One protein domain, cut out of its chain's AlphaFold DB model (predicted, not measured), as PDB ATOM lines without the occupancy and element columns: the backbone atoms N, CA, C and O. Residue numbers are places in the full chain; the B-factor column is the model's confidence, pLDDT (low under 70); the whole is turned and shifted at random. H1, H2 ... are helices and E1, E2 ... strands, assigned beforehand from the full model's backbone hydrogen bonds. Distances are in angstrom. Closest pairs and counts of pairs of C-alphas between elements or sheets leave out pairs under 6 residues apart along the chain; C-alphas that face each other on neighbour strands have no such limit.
ATOM      1  N   SER A  81     -14.182 -64.498  17.010       80.00
ATOM      2  CA  SER A  81     -14.018 -64.617  18.464       80.00
ATOM      3  C   SER A  81     -15.346 -64.373  19.176       80.00
ATOM      4  O   SER A  81     -15.754 -65.200  19.982       80.00
ATOM      5  N   PHE A  82     -16.095 -63.336  18.772       84.50
ATOM      6  CA  PHE A  82     -17.375 -62.982  19.394       84.50
ATOM      7  C   PHE A  82     -18.350 -64.166  19.508       84.50
ATOM      8  O   PHE A  82     -18.938 -64.348  20.568       84.50
ATOM      9  N   CYS A  83     -18.522 -64.993  18.468       81.75
ATOM     10  CA  CYS A  83     -19.444 -66.134  18.555       81.75
ATOM     11  C   CYS A  83     -18.893 -67.313  19.400       81.75
ATOM     12  O   CYS A  83     -19.695 -68.029  20.002       81.75
ATOM     13  N   LYS A  84     -17.564 -67.493  19.522       83.50
ATOM     14  CA  LYS A  84     -16.938 -68.471  20.447       83.50
ATOM     15  C   LYS A  84     -17.064 -67.994  21.904       83.50
ATOM     16  O   LYS A  84     -17.569 -68.734  22.747       83.50
ATOM     17  N   ASP A  85     -16.727 -66.732  22.166       84.62
ATOM     18  CA  ASP A  85     -16.810 -66.083  23.484       84.62
ATOM     19  C   ASP A  85     -18.260 -65.993  23.993       84.62
ATOM     20  O   ASP A  85     -18.540 -66.262  25.165       84.62
ATOM     21  N   ALA A  86     -19.208 -65.671  23.104       85.25
ATOM     22  CA  ALA A  86     -20.634 -65.662  23.412       85.25
ATOM     23  C   ALA A  86     -21.151 -67.054  23.789       85.25
ATOM     24  O   ALA A  86     -21.852 -67.175  24.787       85.25
ATOM     25  N   CYS A  87     -20.762 -68.105  23.057       83.62
ATOM     26  CA  CYS A  87     -21.150 -69.473  23.402       83.62
ATOM     27  C   CYS A  87     -20.648 -69.857  24.803       83.62
ATOM     28  O   CYS A  87     -21.423 -70.325  25.638       83.62
ATOM     29  N   ILE A  88     -19.362 -69.603  25.080       83.06
ATOM     30  CA  ILE A  88     -18.733 -69.867  26.385       83.06
ATOM     31  C   ILE A  88     -19.474 -69.133  27.513       83.06
ATOM     32  O   ILE A  88     -19.684 -69.713  28.577       83.06
ATOM     33  N   THR A  89     -19.892 -67.888  27.272       84.75
ATOM     34  CA  THR A  89     -20.607 -67.050  28.248       84.75
ATOM     35  C   THR A  89     -22.044 -67.528  28.479       84.75
ATOM     36  O   THR A  89     -22.438 -67.740  29.625       84.75
ATOM     37  N   ASP A  90     -22.813 -67.738  27.408       84.12
ATOM     38  CA  ASP A  90     -24.227 -68.131  27.460       84.12
ATOM     39  C   ASP A  90     -24.439 -69.510  28.106       84.12
ATOM     40  O   ASP A  90     -25.444 -69.735  28.779       84.12
ATOM     41  N   HIS A  91     -23.494 -70.438  27.908       78.06
ATOM     42  CA  HIS A  91     -23.578 -71.820  28.397       78.06
ATOM     43  C   HIS A  91     -22.707 -72.089  29.645       78.06
ATOM     44  O   HIS A  91     -22.505 -73.244  30.043       78.06
ATOM     45  N   PHE A  92     -22.191 -71.046  30.305       74.94
ATOM     46  CA  PHE A  92     -21.442 -71.164  31.563       74.94
ATOM     47  C   PHE A  92     -22.350 -71.616  32.733       74.94
ATOM     48  O   PHE A  92     -23.502 -71.190  32.814       74.94
ATOM     49  N   PRO A  93     -21.887 -72.456  33.687       73.00
ATOM     50  CA  PRO A  93     -20.584 -73.122  33.780       73.00
ATOM     51  C   PRO A  93     -20.544 -74.500  33.096       73.00
ATOM     52  O   PRO A  93     -19.583 -75.241  33.284       73.00
ATOM     53  N   ARG A  94     -21.595 -74.896  32.364       73.38
ATOM     54  CA  ARG A  94     -21.709 -76.251  31.795       73.38
ATOM     55  C   ARG A  94     -20.871 -76.460  30.534       73.38
ATOM     56  O   ARG A  94     -20.579 -77.611  30.233       73.38
ATOM     57  N   LEU A  95     -20.499 -75.380  29.837       72.62
ATOM     58  CA  LEU A  95     -19.607 -75.378  28.669       72.62
ATOM     59  C   LEU A  95     -19.979 -76.461  27.638       72.62
ATOM     60  O   LEU A  95     -19.159 -77.264  27.213       72.62
ATOM     61  N   THR A  96     -21.253 -76.474  27.236       74.31
ATOM     62  CA  THR A  96     -21.798 -77.372  26.198       74.31
ATOM     63  C   THR A  96     -21.228 -77.095  24.802       74.31
ATOM     64  O   THR A  96     -21.337 -77.939  23.916       74.31
ATOM     65  N   CYS A  97     -20.605 -75.931  24.606       75.12
ATOM     66  CA  CYS A  97     -19.855 -75.558  23.412       75.12
ATOM     67  C   CYS A  97     -18.625 -76.462  23.249       75.12
ATOM     68  O   CYS A  97     -17.699 -76.390  24.054       75.12
ATOM     69  N   GLY A  98     -18.599 -77.291  22.204       72.94
ATOM     70  CA  GLY A  98     -17.518 -78.252  21.972       72.94
ATOM     71  C   GLY A  98     -17.026 -78.278  20.529       72.94
ATOM     72  O   GLY A  98     -17.753 -77.887  19.607       72.94
ATOM     73  N   ASP A  99     -15.797 -78.764  20.346       74.50
ATOM     74  CA  ASP A  99     -15.225 -79.067  19.035       74.50
ATOM     75  C   ASP A  99     -16.127 -80.040  18.264       74.50
ATOM     76  O   ASP A  99     -16.646 -81.022  18.806       74.50
ATOM     77  N   SER A 100     -16.315 -79.781  16.975       75.44
ATOM     78  CA  SER A 100     -17.065 -80.659  16.086       75.44
ATOM     79  C   SER A 100     -16.122 -81.473  15.205       75.44
ATOM     80  O   SER A 100     -15.165 -80.951  14.647       75.44
ATOM     81  N   ALA A 101     -16.451 -82.748  14.996       74.12
ATOM     82  CA  ALA A 101     -15.804 -83.585  13.981       74.12
ATOM     83  C   ALA A 101     -16.288 -83.273  12.543       74.12
ATOM     84  O   ALA A 101     -16.093 -84.081  11.630       74.12
ATOM     85  N   TYR A 102     -16.974 -82.141  12.336       77.62
ATOM     86  CA  TYR A 102     -17.457 -81.752  11.018       77.62
ATOM     87  C   TYR A 102     -16.363 -81.031  10.237       77.62
ATOM     88  O   TYR A 102     -15.653 -80.178  10.764       77.62
ATOM     89  N   GLN A 103     -16.251 -81.382   8.965       76.25
ATOM     90  CA  GLN A 103     -15.298 -80.822   8.021       76.25
ATOM     91  C   GLN A 103     -16.083 -80.425   6.777       76.25
ATOM     92  O   GLN A 103     -16.891 -81.200   6.262       76.25
ATOM     93  N   LEU A 104     -15.866 -79.200   6.311       77.62
ATOM     94  CA  LEU A 104     -16.534 -78.662   5.133       77.62
ATOM     95  C   LEU A 104     -15.529 -77.911   4.269       77.62
ATOM     96  O   LEU A 104     -14.631 -77.229   4.775       77.62
ATOM     97  N   ARG A 105     -15.681 -78.027   2.949       75.31
ATOM     98  CA  ARG A 105     -14.960 -77.193   1.994       75.31
ATOM     99  C   ARG A 105     -15.952 -76.239   1.340       75.31
ATOM    100  O   ARG A 105     -16.727 -76.677   0.493       75.31
ATOM    101  N   TYR A 106     -15.915 -74.970   1.748       72.81
ATOM    102  CA  TYR A 106     -16.773 -73.905   1.227       72.81
ATOM    103  C   TYR A 106     -15.984 -72.908   0.368       72.81
ATOM    104  O   TYR A 106     -14.877 -72.518   0.753       72.81
ATOM    105  N   GLY A 107     -16.504 -72.507  -0.797       66.19
ATOM    106  CA  GLY A 107     -15.842 -71.537  -1.682       66.19
ATOM    107  C   GLY A 107     -14.455 -71.981  -2.165       66.19
ATOM    108  O   GLY A 107     -13.568 -71.156  -2.383       66.19
ATOM    109  N   GLY A 108     -14.224 -73.299  -2.238       67.62
ATOM    110  CA  GLY A 108     -12.924 -73.923  -2.522       67.62
ATOM    111  C   GLY A 108     -11.956 -74.019  -1.327       67.62
ATOM    112  O   GLY A 108     -10.931 -74.708  -1.433       67.62
ATOM    113  N   ASN A 109     -12.285 -73.407  -0.187       74.62
ATOM    114  CA  ASN A 109     -11.480 -73.364   1.033       74.62
ATOM    115  C   ASN A 109     -11.937 -74.393   2.074       74.62
ATOM    116  O   ASN A 109     -13.126 -74.619   2.256       74.62
ATOM    117  N   TYR A 110     -10.985 -75.024   2.763       79.38
ATOM    118  CA  TYR A 110     -11.247 -76.043   3.783       79.38
ATOM    119  C   TYR A 110     -11.381 -75.414   5.179       79.38
ATOM    120  O   TYR A 110     -10.638 -74.489   5.520       79.38
ATOM    121  N   TYR A 111     -12.308 -75.932   5.982       81.44
ATOM    122  CA  TYR A 111     -12.502 -75.580   7.388       81.44
ATOM    123  C   TYR A 111     -12.533 -76.878   8.203       81.44
ATOM    124  O   TYR A 111     -13.442 -77.695   8.042       81.44
ATOM    125  N   GLY A 112     -11.496 -77.084   9.023       75.62
ATOM    126  CA  GLY A 112     -11.301 -78.304   9.821       75.62
ATOM    127  C   GLY A 112     -11.543 -78.136  11.324       75.62
ATOM    128  O   GLY A 112     -11.858 -79.119  11.985       75.62
ATOM    129  N   ASN A 113     -11.434 -76.907  11.845       81.31
ATOM    130  CA  ASN A 113     -11.653 -76.579  13.255       81.31
ATOM    131  C   ASN A 113     -12.952 -75.765  13.367       81.31
ATOM    132  O   ASN A 113     -12.985 -74.581  13.024       81.31
ATOM    133  N   LEU A 114     -14.037 -76.415  13.796       84.00
ATOM    134  CA  LEU A 114     -15.376 -75.825  13.890       84.00
ATOM    135  C   LEU A 114     -16.016 -76.156  15.241       84.00
ATOM    136  O   LEU A 114     -16.110 -77.328  15.606       84.00
ATOM    137  N   TYR A 115     -16.520 -75.137  15.937       85.19
ATOM    138  CA  TYR A 115     -17.161 -75.237  17.252       85.19
ATOM    139  C   TYR A 115     -18.684 -75.248  17.142       85.19
ATOM    140  O   TYR A 115     -19.259 -74.497  16.352       85.19
ATOM    141  N   ARG A 116     -19.358 -76.052  17.971       85.75
ATOM    142  CA  ARG A 116     -20.828 -76.065  18.055       85.75
ATOM    143  C   ARG A 116     -21.338 -74.986  19.005       85.75
ATOM    144  O   ARG A 116     -21.126 -75.080  20.211       85.75
ATOM    145  N   TYR A 117     -22.074 -74.017  18.467       86.44
ATOM    146  CA  TYR A 117     -22.856 -73.052  19.239       86.44
ATOM    147  C   TYR A 117     -24.329 -73.467  19.231       86.44
ATOM    148  O   TYR A 117     -25.079 -73.173  18.298       86.44
ATOM    149  N   TYR A 118     -24.712 -74.198  20.275       83.25
ATOM    150  CA  TYR A 118     -26.080 -74.657  20.516       83.25
ATOM    151  C   TYR A 118     -27.051 -73.488  20.717       83.25
ATOM    152  O   TYR A 118     -26.662 -72.452  21.268       83.25
ATOM    153  N   PHE A 119     -28.301 -73.685  20.286       82.69
ATOM    154  CA  PHE A 119     -29.391 -72.720  20.401       82.69
ATOM    155  C   PHE A 119     -29.463 -72.078  21.788       82.69
ATOM    156  O   PHE A 119     -29.386 -72.742  22.825       82.69
ATOM    157  N   SER A 120     -29.636 -70.762  21.786       77.81
ATOM    158  CA  SER A 120     -29.833 -69.940  22.970       77.81
ATOM    159  C   SER A 120     -30.812 -68.829  22.612       77.81
ATOM    160  O   SER A 120     -30.765 -68.276  21.515       77.81
ATOM    161  N   THR A 121     -31.681 -68.460  23.551       81.06
ATOM    162  CA  THR A 121     -32.567 -67.293  23.414       81.06
ATOM    163  C   THR A 121     -31.833 -65.966  23.650       81.06
ATOM    164  O   THR A 121     -32.467 -64.914  23.736       81.06
ATOM    165  N   SER A 122     -30.500 -65.989  23.762       82.62
ATOM    166  CA  SER A 122     -29.687 -64.786  23.885       82.62
ATOM    167  C   SER A 122     -29.685 -63.958  22.597       82.62
ATOM    168  O   SER A 122     -29.691 -64.461  21.468       82.62
ATOM    169  N   TYR A 123     -29.561 -62.643  22.778       86.44
ATOM    170  CA  TYR A 123     -29.294 -61.715  21.682       86.44
ATOM    171  C   TYR A 123     -27.980 -62.052  20.946       86.44
ATOM    172  O   TYR A 123     -27.860 -61.815  19.744       86.44
ATOM    173  N   SER A 124     -27.005 -62.638  21.646       84.25
ATOM    174  CA  SER A 124     -25.716 -63.050  21.087       84.25
ATOM    175  C   SER A 124     -25.868 -64.171  20.058       84.25
ATOM    176  O   SER A 124     -25.313 -64.066  18.964       84.25
ATOM    177  N   TRP A 125     -26.645 -65.214  20.371       85.81
ATOM    178  CA  TRP A 125     -26.926 -66.312  19.442       85.81
ATOM    179  C   TRP A 125     -27.713 -65.811  18.236       85.81
ATOM    180  O   TRP A 125     -27.303 -66.039  17.098       85.81
ATOM    181  N   GLN A 126     -28.774 -65.029  18.474       83.19
ATOM    182  CA  GLN A 126     -29.590 -64.465  17.400       83.19
ATOM    183  C   GLN A 126     -28.755 -63.587  16.452       83.19
ATOM    184  O   GLN A 126     -28.910 -63.678  15.240       83.19
ATOM    185  N   ARG A 127     -27.797 -62.809  16.977       84.12
ATOM    186  CA  ARG A 127     -26.856 -61.998  16.183       84.12
ATOM    187  C   ARG A 127     -25.867 -62.837  15.362       84.12
ATOM    188  O   ARG A 127     -25.509 -62.422  14.260       84.12
ATOM    189  N   CYS A 128     -25.433 -63.995  15.863       81.12
ATOM    190  CA  CYS A 128     -24.617 -64.944  15.096       81.12
ATOM    191  C   CYS A 128     -25.458 -65.654  14.012       81.12
ATOM    192  O   CYS A 128     -24.990 -65.789  12.884       81.12
ATOM    193  N   ALA A 129     -26.715 -66.021  14.292       79.06
ATOM    194  CA  ALA A 129     -27.635 -66.613  13.314       79.06
ATOM    195  C   ALA A 129     -28.018 -65.627  12.187       79.06
ATOM    196  O   ALA A 129     -27.949 -65.967  11.006       79.06
ATOM    197  N   ASP A 130     -28.333 -64.375  12.533       77.94
ATOM    198  CA  ASP A 130     -28.558 -63.273  11.584       77.94
ATOM    199  C   ASP A 130     -27.374 -63.080  10.627       77.94
ATOM    200  O   ASP A 130     -27.560 -62.751   9.455       77.94
ATOM    201  N   TYR A 131     -26.147 -63.280  11.119       73.06
ATOM    202  CA  TYR A 131     -24.939 -63.174  10.309       73.06
ATOM    203  C   TYR A 131     -24.844 -64.306   9.273       73.06
ATOM    204  O   TYR A 131     -24.535 -64.026   8.113       73.06
ATOM    205  N   VAL A 132     -25.170 -65.551   9.646       72.75
ATOM    206  CA  VAL A 132     -25.216 -66.693   8.707       72.75
ATOM    207  C   VAL A 132     -26.233 -66.444   7.588       72.75
ATOM    208  O   VAL A 132     -25.916 -66.668   6.425       72.75
ATOM    209  N   ASN A 133     -27.409 -65.905   7.925       64.69
ATOM    210  CA  ASN A 133     -28.470 -65.611   6.955       64.69
ATOM    211  C   ASN A 133     -28.179 -64.404   6.036       64.69
ATOM    212  O   ASN A 133     -28.797 -64.296   4.984       64.69
ATOM    213  N   LYS A 134     -27.281 -63.480   6.417       63.28
ATOM    214  CA  LYS A 134     -27.002 -62.243   5.650       63.28
ATOM    215  C   LYS A 134     -25.742 -62.293   4.778       63.28
ATOM    216  O   LYS A 134     -25.677 -61.581   3.787       63.28
ATOM    217  N   ASN A 135     -24.745 -63.112   5.118       56.41
ATOM    218  CA  ASN A 135     -23.423 -63.084   4.465       56.41
ATOM    219  C   ASN A 135     -23.261 -64.178   3.388       56.41
ATOM    220  O   ASN A 135     -22.175 -64.735   3.228       56.41
ATOM    221  N   GLN A 136     -24.347 -64.506   2.678       52.75
ATOM    222  CA  GLN A 136     -24.334 -65.406   1.513       52.75
ATOM    223  C   GLN A 136     -24.444 -64.660   0.167       52.75
ATOM    224  O   GLN A 136     -24.176 -65.266  -0.862       52.75
ATOM    225  N   GLU A 137     -24.787 -63.362   0.161       49.00
ATOM    226  CA  GLU A 137     -25.084 -62.597  -1.070       49.00
ATOM    227  C   GLU A 137     -24.185 -61.364  -1.320       49.00
ATOM    228  O   GLU A 137     -24.366 -60.674  -2.320       49.00
ATOM    229  N   GLU A 138     -23.193 -61.059  -0.470       48.81
ATOM    230  CA  GLU A 138     -22.244 -59.973  -0.779       48.81
ATOM    231  C   GLU A 138     -21.233 -60.419  -1.854       48.81
ATOM    232  O   GLU A 138     -20.349 -61.240  -1.595       48.81
ATOM    233  N   GLU A 139     -21.366 -59.857  -3.065       46.88
ATOM    234  CA  GLU A 139     -20.563 -60.145  -4.267       46.88
ATOM    235  C   GLU A 139     -19.055 -59.874  -4.081       46.88
ATOM    236  O   GLU A 139     -18.478 -58.886  -4.552       46.88
ATOM    237  N   THR A 140     -18.361 -60.805  -3.430       48.09
ATOM    238  CA  THR A 140     -16.899 -60.835  -3.426       48.09
ATOM    239  C   THR A 140     -16.405 -61.338  -4.778       48.09
ATOM    240  O   THR A 140     -16.549 -62.508  -5.124       48.09
ATOM    241  N   ASN A 141     -15.811 -60.427  -5.561       49.84
ATOM    242  CA  ASN A 141     -15.157 -60.753  -6.831       49.84
ATOM    243  C   ASN A 141     -14.215 -61.945  -6.619       49.84
ATOM    244  O   ASN A 141     -13.279 -61.854  -5.818       49.84
ATOM    245  N   THR A 142     -14.476 -63.052  -7.316       51.25
ATOM    246  CA  THR A 142     -13.748 -64.306  -7.119       51.25
ATOM    247  C   THR A 142     -12.252 -64.107  -7.336       51.25
ATOM    248  O   THR A 142     -11.808 -63.395  -8.243       51.25
ATOM    249  N   LEU A 143     -11.442 -64.738  -6.482       52.41
ATOM    250  CA  LEU A 143      -9.994 -64.726  -6.659       52.41
ATOM    251  C   LEU A 143      -9.643 -65.337  -8.025       52.41
ATOM    252  O   LEU A 143     -10.320 -66.249  -8.496       52.41
ATOM    253  N   PHE A 144      -8.523 -64.911  -8.620       46.59
ATOM    254  CA  PHE A 144      -7.989 -65.461  -9.884       46.59
ATOM    255  C   PHE A 144      -7.733 -66.989  -9.850       46.59
ATOM    256  O   PHE A 144      -7.419 -67.590 -10.872       46.59
ATOM    257  N   THR A 145      -7.857 -67.611  -8.675       50.38
ATOM    258  CA  THR A 145      -7.748 -69.047  -8.389       50.38
ATOM    259  C   THR A 145      -9.102 -69.767  -8.260       50.38
ATOM    260  O   THR A 145      -9.120 -70.946  -7.909       50.38
ATOM    261  N   GLY A 146     -10.228 -69.087  -8.510       54.44
ATOM    262  CA  GLY A 146     -11.576 -69.662  -8.424       54.44
ATOM    263  C   GLY A 146     -12.043 -69.945  -6.992       54.44
ATOM    264  O   GLY A 146     -12.652 -70.984  -6.747       54.44
ATOM    265  N   ARG A 147     -11.719 -69.062  -6.036       60.41
ATOM    266  CA  ARG A 147     -12.109 -69.196  -4.619       60.41
ATOM    267  C   ARG A 147     -12.736 -67.929  -4.045       60.41
ATOM    268  O   ARG A 147     -12.401 -66.820  -4.467       60.41
ATOM    269  N   VAL A 148     -13.594 -68.131  -3.047       64.69
ATOM    270  CA  VAL A 148     -14.167 -67.100  -2.163       64.69
ATOM    271  C   VAL A 148     -13.214 -66.901  -0.975       64.69
ATOM    272  O   VAL A 148     -12.725 -67.902  -0.444       64.69
ATOM    273  N   PRO A 149     -12.918 -65.667  -0.526       67.75
ATOM    274  CA  PRO A 149     -11.999 -65.446   0.592       67.75
ATOM    275  C   PRO A 149     -12.539 -65.993   1.924       67.75
ATOM    276  O   PRO A 149     -13.739 -65.944   2.189       67.75
ATOM    277  N   ARG A 150     -11.658 -66.476   2.813       73.94
ATOM    278  CA  ARG A 150     -12.055 -67.023   4.133       73.94
ATOM    279  C   ARG A 150     -12.518 -65.939   5.119       73.94
ATOM    280  O   ARG A 150     -11.792 -65.623   6.062       73.94
ATOM    281  N   VAL A 151     -13.742 -65.426   4.955       70.62
ATOM    282  CA  VAL A 151     -14.348 -64.365   5.800       70.62
ATOM    283  C   VAL A 151     -15.498 -64.823   6.710       70.62
ATOM    284  O   VAL A 151     -15.889 -64.093   7.615       70.62
ATOM    285  N   HIS A 152     -16.027 -66.037   6.529       76.00
ATOM    286  CA  HIS A 152     -17.188 -66.515   7.296       76.00
ATOM    287  C   HIS A 152     -16.905 -66.617   8.804       76.00
ATOM    288  O   HIS A 152     -15.780 -66.907   9.221       76.00
ATOM    289  N   THR A 153     -17.949 -66.378   9.605       78.19
ATOM    290  CA  THR A 153     -17.921 -66.430  11.079       78.19
ATOM    291  C   THR A 153     -18.517 -67.735  11.607       78.19
ATOM    292  O   THR A 153     -17.869 -68.432  12.382       78.19
ATOM    293  N   CYS A 154     -19.714 -68.107  11.143       80.75
ATOM    294  CA  CYS A 154     -20.331 -69.406  11.407       80.75
ATOM    295  C   CYS A 154     -21.063 -69.924  10.159       80.75
ATOM    296  O   CYS A 154     -21.307 -69.169   9.215       80.75
ATOM    297  N   PHE A 155     -21.440 -71.197  10.194       80.19
ATOM    298  CA  PHE A 155     -22.279 -71.896   9.221       80.19
ATOM    299  C   PHE A 155     -23.473 -72.557   9.930       80.19
ATOM    300  O   PHE A 155     -23.473 -72.702  11.154       80.19
ATOM    301  N   GLU A 156     -24.478 -73.007   9.180       77.06
ATOM    302  CA  GLU A 156     -25.560 -73.836   9.736       77.06
ATOM    303  C   GLU A 156     -25.053 -75.231  10.144       77.06
ATOM    304  O   GLU A 156     -24.194 -75.812   9.471       77.06
ATOM    305  N   GLY A 157     -25.600 -75.796  11.227       74.94
ATOM    306  CA  GLY A 157     -25.240 -77.129  11.725       74.94
ATOM    307  C   GLY A 157     -25.646 -78.299  10.824       74.94
ATOM    308  O   GLY A 157     -25.059 -79.378  10.913       74.94
ATOM    309  N   CYS A 158     -26.608 -78.079   9.926       71.81
ATOM    310  CA  CYS A 158     -27.083 -79.041   8.936       71.81
ATOM    311  C   CYS A 158     -26.964 -78.473   7.511       71.81
ATOM    312  O   CYS A 158     -26.760 -77.274   7.307       71.81
ATOM    313  N   ARG A 159     -27.080 -79.344   6.507       71.12
ATOM    314  CA  ARG A 159     -27.078 -78.986   5.086       71.12
ATOM    315  C   ARG A 159     -28.507 -78.952   4.544       71.12
ATOM    316  O   ARG A 159     -29.165 -79.994   4.467       71.12
ATOM    317  N   ARG A 160     -28.981 -77.777   4.121       63.34
ATOM    318  CA  ARG A 160     -30.231 -77.642   3.353       63.34
ATOM    319  C   ARG A 160     -30.067 -78.307   1.982       63.34
ATOM    320  O   ARG A 160     -28.983 -78.256   1.402       63.34
ATOM    321  N   ARG A 161     -31.123 -78.939   1.465       54.09
ATOM    322  CA  ARG A 161     -31.113 -79.579   0.143       54.09
ATOM    323  C   ARG A 161     -31.999 -78.789  -0.819       54.09
ATOM    324  O   ARG A 161     -33.178 -78.615  -0.541       54.09
ATOM    325  N   ASP A 162     -31.389 -78.387  -1.931       50.41
ATOM    326  CA  ASP A 162     -31.976 -77.764  -3.124       50.41
ATOM    327  C   ASP A 162     -32.481 -76.309  -2.969       50.41
ATOM    328  O   ASP A 162     -33.077 -75.920  -1.968       50.41
ATOM    329  N   GLY A 163     -32.192 -75.475  -3.982       38.28
ATOM    330  CA  GLY A 163     -32.376 -74.017  -3.902       38.28
ATOM    331  C   GLY A 163     -32.004 -73.227  -5.166       38.28
ATOM    332  O   GLY A 163     -31.364 -72.196  -5.050       38.28
ATOM    333  N   LEU A 175     -22.865 -75.514 -11.595       42.72
ATOM    334  CA  LEU A 175     -22.086 -74.721 -10.635       42.72
ATOM    335  C   LEU A 175     -22.400 -75.055  -9.162       42.72
ATOM    336  O   LEU A 175     -22.397 -74.193  -8.289       42.72
ATOM    337  N   ASN A 176     -22.570 -76.342  -8.849       47.09
ATOM    338  CA  ASN A 176     -22.625 -76.866  -7.480       47.09
ATOM    339  C   ASN A 176     -21.205 -77.039  -6.885       47.09
ATOM    340  O   ASN A 176     -20.888 -78.034  -6.235       47.09
ATOM    341  N   TYR A 177     -20.312 -76.088  -7.181       48.88
ATOM    342  CA  TYR A 177     -18.886 -76.140  -6.827       48.88
ATOM    343  C   TYR A 177     -18.601 -75.723  -5.384       48.88
ATOM    344  O   TYR A 177     -17.511 -75.999  -4.876       48.88
ATOM    345  N   ASP A 178     -19.562 -75.052  -4.751       57.50
ATOM    346  CA  ASP A 178     -19.337 -74.271  -3.542       57.50
ATOM    347  C   ASP A 178     -19.179 -75.136  -2.286       57.50
ATOM    348  O   ASP A 178     -18.396 -74.783  -1.412       57.50
ATOM    349  N   TRP A 179     -19.845 -76.297  -2.221       63.75
ATOM    350  CA  TRP A 179     -19.824 -77.216  -1.073       63.75
ATOM    351  C   TRP A 179     -19.247 -78.587  -1.446       63.75
ATOM    352  O   TRP A 179     -19.958 -79.479  -1.907       63.75
ATOM    353  N   GLN A 180     -17.952 -78.788  -1.199       61.25
ATOM    354  CA  GLN A 180     -17.272 -80.068  -1.438       61.25
ATOM    355  C   GLN A 180     -16.953 -80.775  -0.113       61.25
ATOM    356  O   GLN A 180     -16.648 -80.129   0.887       61.25
ATOM    357  N   TYR A 181     -16.998 -82.112  -0.108       63.81
ATOM    358  CA  TYR A 181     -16.674 -82.962   1.054       63.81
ATOM    359  C   TYR A 181     -17.417 -82.622   2.368       63.81
ATOM    360  O   TYR A 181     -16.977 -83.021   3.440       63.81
ATOM    361  N   ASP A 182     -18.551 -81.919   2.290       69.81
ATOM    362  CA  ASP A 182     -19.382 -81.548   3.439       69.81
ATOM    363  C   ASP A 182     -19.988 -82.790   4.113       69.81
ATOM    364  O   ASP A 182     -20.791 -83.507   3.507       69.81
ATOM    365  N   ASN A 183     -19.589 -83.040   5.364       73.25
ATOM    366  CA  ASN A 183     -20.016 -84.194   6.158       73.25
ATOM    367  C   ASN A 183     -21.141 -83.883   7.174       73.25
ATOM    368  O   ASN A 183     -21.448 -84.730   8.018       73.25
ATOM    369  N   ARG A 184     -21.770 -82.700   7.102       77.69
ATOM    370  CA  ARG A 184     -22.930 -82.343   7.937       77.69
ATOM    371  C   ARG A 184     -24.176 -83.178   7.581       77.69
ATOM    372  O   ARG A 184     -24.365 -83.541   6.416       77.69
ATOM    373  N   PRO A 185     -25.075 -83.454   8.548       71.75
ATOM    374  CA  PRO A 185     -26.357 -84.096   8.263       71.75
ATOM    375  C   PRO A 185     -27.238 -83.205   7.373       71.75
ATOM    376  O   PRO A 185     -27.180 -81.978   7.462       71.75
ATOM    377  N   ASN A 186     -28.098 -83.803   6.544       69.50
ATOM    378  CA  ASN A 186     -29.145 -83.039   5.855       69.50
ATOM    379  C   ASN A 186     -30.125 -82.460   6.891       69.50
ATOM    380  O   ASN A 186     -30.498 -83.163   7.830       69.50
ATOM    381  N   CYS A 187     -30.587 -81.226   6.694       68.31
ATOM    382  CA  CYS A 187     -31.660 -80.664   7.514       68.31
ATOM    383  C   CYS A 187     -32.968 -81.439   7.269       68.31
ATOM    384  O   CYS A 187     -33.423 -81.537   6.127       68.31
ATOM    385  N   THR A 188     -33.577 -81.978   8.325       62.56
ATOM    386  CA  THR A 188     -34.915 -82.593   8.294       62.56
ATOM    387  C   THR A 188     -35.935 -81.653   8.926       62.56
ATOM    388  O   THR A 188     -35.601 -80.942   9.871       62.56
ATOM    389  N   ALA A 189     -37.180 -81.665   8.439       57.00
ATOM    390  CA  ALA A 189     -38.244 -80.786   8.939       57.00
ATOM    391  C   ALA A 189     -38.543 -80.974  10.442       57.00
ATOM    392  O   ALA A 189     -38.997 -80.040  11.093       57.00
ATOM    393  N   ASP A 190     -38.238 -82.156  10.983       51.09
ATOM    394  CA  ASP A 190     -38.501 -82.550  12.372       51.09
ATOM    395  C   ASP A 190     -37.286 -82.367  13.315       51.09
ATOM    396  O   ASP A 190     -37.227 -82.991  14.375       51.09
ATOM    397  N   MET A 191     -36.290 -81.543  12.950       55.25
ATOM    398  CA  MET A 191     -35.227 -81.141  13.887       55.25
ATOM    399  C   MET A 191     -35.815 -80.248  14.990       55.25
ATOM    400  O   MET A 191     -36.141 -79.087  14.751       55.25
ATOM    401  N   ALA A 192     -35.954 -80.799  16.197       51.66
ATOM    402  CA  ALA A 192     -36.450 -80.070  17.362       51.66
ATOM    403  C   ALA A 192     -35.489 -78.938  17.779       51.66
ATOM    404  O   ALA A 192     -34.293 -78.993  17.499       51.66
ATOM    405  N   ASP A 193     -35.985 -77.943  18.525       48.25
ATOM    406  CA  ASP A 193     -35.212 -76.746  18.917       48.25
ATOM    407  C   ASP A 193     -33.895 -77.048  19.667       48.25
ATOM    408  O   ASP A 193     -32.976 -76.231  19.656       48.25
ATOM    409  N   GLY A 194     -33.763 -78.231  20.281       48.28
ATOM    410  CA  GLY A 194     -32.521 -78.688  20.919       48.28
ATOM    411  C   GLY A 194     -31.396 -79.097  19.954       48.28
ATOM    412  O   GLY A 194     -30.234 -79.083  20.355       48.28
ATOM    413  N   ASP A 195     -31.719 -79.423  18.698       55.75
ATOM    414  CA  ASP A 195     -30.756 -79.811  17.651       55.75
ATOM    415  C   ASP A 195     -30.355 -78.636  16.738       55.75
ATOM    416  O   ASP A 195     -29.524 -78.794  15.840       55.75
ATOM    417  N   GLN A 196     -30.886 -77.432  16.974       67.56
ATOM    418  CA  GLN A 196     -30.410 -76.226  16.300       67.56
ATOM    419  C   GLN A 196     -29.047 -75.807  16.880       67.56
ATOM    420  O   GLN A 196     -28.937 -75.346  18.017       67.56
ATOM    421  N   PHE A 197     -27.985 -75.938  16.086       77.44
ATOM    422  CA  PHE A 197     -26.659 -75.406  16.408       77.44
ATOM    423  C   PHE A 197     -26.030 -74.711  15.197       77.44
ATOM    424  O   PHE A 197     -26.238 -75.102  14.048       77.44
ATOM    425  N   LEU A 198     -25.230 -73.681  15.467       83.19
ATOM    426  CA  LEU A 198     -24.336 -73.069  14.488       83.19
ATOM    427  C   LEU A 198     -22.957 -73.734  14.578       83.19
ATOM    428  O   LEU A 198     -22.530 -74.152  15.655       83.19
ATOM    429  N   LEU A 199     -22.251 -73.817  13.452       83.62
ATOM    430  CA  LEU A 199     -20.861 -74.265  13.378       83.62
ATOM    431  C   LEU A 199     -19.961 -73.055  13.163       83.62
ATOM    432  O   LEU A 199     -19.825 -72.564  12.044       83.62
ATOM    433  N   CYS A 200     -19.396 -72.541  14.250       85.88
ATOM    434  CA  CYS A 200     -18.578 -71.337  14.242       85.88
ATOM    435  C   CYS A 200     -17.100 -71.658  14.003       85.88
ATOM    436  O   CYS A 200     -16.571 -72.639  14.528       85.88
ATOM    437  N   VAL A 201     -16.454 -70.832  13.181       84.75
ATOM    438  CA  VAL A 201     -15.033 -70.947  12.835       84.75
ATOM    439  C   VAL A 201     -14.188 -70.517  14.028       84.75
ATOM    440  O   VAL A 201     -14.525 -69.550  14.711       84.75
ATOM    441  N   ASP A 202     -13.089 -71.224  14.274       80.38
ATOM    442  CA  ASP A 202     -12.144 -70.848  15.321       80.38
ATOM    443  C   ASP A 202     -11.563 -69.434  15.072       80.38
ATOM    444  O   ASP A 202     -11.101 -69.171  13.960       80.38
ATOM    445  N   PRO A 203     -11.533 -68.502  16.046       73.94
ATOM    446  CA  PRO A 203     -10.699 -67.302  15.959       73.94
ATOM    447  C   PRO A 203      -9.205 -67.591  15.742       73.94
ATOM    448  O   PRO A 203      -8.534 -66.749  15.148       73.94
ATOM    449  N   ASP A 204      -8.696 -68.760  16.151       74.12
ATOM    450  CA  ASP A 204      -7.320 -69.181  15.843       74.12
ATOM    451  C   ASP A 204      -7.142 -69.590  14.358       74.12
ATOM    452  O   ASP A 204      -6.017 -69.680  13.857       74.12
ATOM    453  N   ASP A 205      -8.236 -69.789  13.609       74.75
ATOM    454  CA  ASP A 205      -8.213 -70.071  12.173       74.75
ATOM    455  C   ASP A 205      -8.175 -68.764  11.358       74.75
ATOM    456  O   ASP A 205      -9.146 -68.002  11.261       74.75
ATOM    457  N   THR A 206      -7.006 -68.486  10.775       66.62
ATOM    458  CA  THR A 206      -6.655 -67.160  10.246       66.62
ATOM    459  C   THR A 206      -7.607 -66.641   9.157       66.62
ATOM    460  O   THR A 206      -7.999 -67.348   8.221       66.62
ATOM    461  N   CYS A 207      -7.975 -65.359   9.266       72.69
ATOM    462  CA  CYS A 207      -8.697 -64.637   8.216       72.69
ATOM    463  C   CYS A 207      -7.765 -64.443   7.004       72.69
ATOM    464  O   CYS A 207      -6.637 -63.967   7.146       72.69
ATOM    465  N   GLU A 208      -8.211 -64.840   5.812       69.00
ATOM    466  CA  GLU A 208      -7.373 -64.846   4.606       69.00
ATOM    467  C   GLU A 208      -7.228 -63.429   4.034       69.00
ATOM    468  O   GLU A 208      -8.188 -62.888   3.482       69.00
ATOM    469  N   LYS A 209      -6.028 -62.835   4.154       62.66
ATOM    470  CA  LYS A 209      -5.707 -61.490   3.640       62.66
ATOM    471  C   LYS A 209      -6.092 -61.368   2.161       62.66
ATOM    472  O   LYS A 209      -5.505 -62.024   1.303       62.66
TER     473      LYS A 209
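This is residues 81 to 163 and 175 to 209 of the 1083 residues of a protein of Chromera velia CCMP2878 (UniProt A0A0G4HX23). What shape is this? With little regular structure, a small sheet, E3 E5 E4, has helices H1 and H2 over one face; the hairpin E1 E2 lies off the end of the sheet where E3 begins, and residues 91 to 103, 135 to 153 and 175 to 196 are long loops with no named element. What is printed? 118 residues, 41 in named elements, H1 E1 E2 E3 H2 E4 E5, mixed class; compact, radius of gyration of the C-alphas 14.5 A, spans 46 by 34 by 25 A.

Where are the helices? H1, residues 81 to 90, begins at (-14.018, -64.617, 18.464) and measures 14.1 A; H2, residues 123 to 134, 16.2 A. And the strands? E1 is 104 to 106, E2 109 to 111, E3 114 to 118, E4 154 to 156, E5 197 to 201, whose last C-alpha is at (-15.033, -70.947, 12.835).

Which strands pair? Antiparallel E5 and E3 have N 115 and O 200 at 2.9 A; E5 and E4, also antiparallel, N 155 and O 199 at 2.8 A. How do helices sit? H1 and H2 touch, Ala 86 to Ser 124 C-alphas 6.2 A, at a steep tilt of 39 degrees.

Is it cut? Residues 164 to 174 are not printed; C-alphas 163 and 175 are 12.3 A apart. Where is confidence low? 45 residues are under 70, among them 133 to 149.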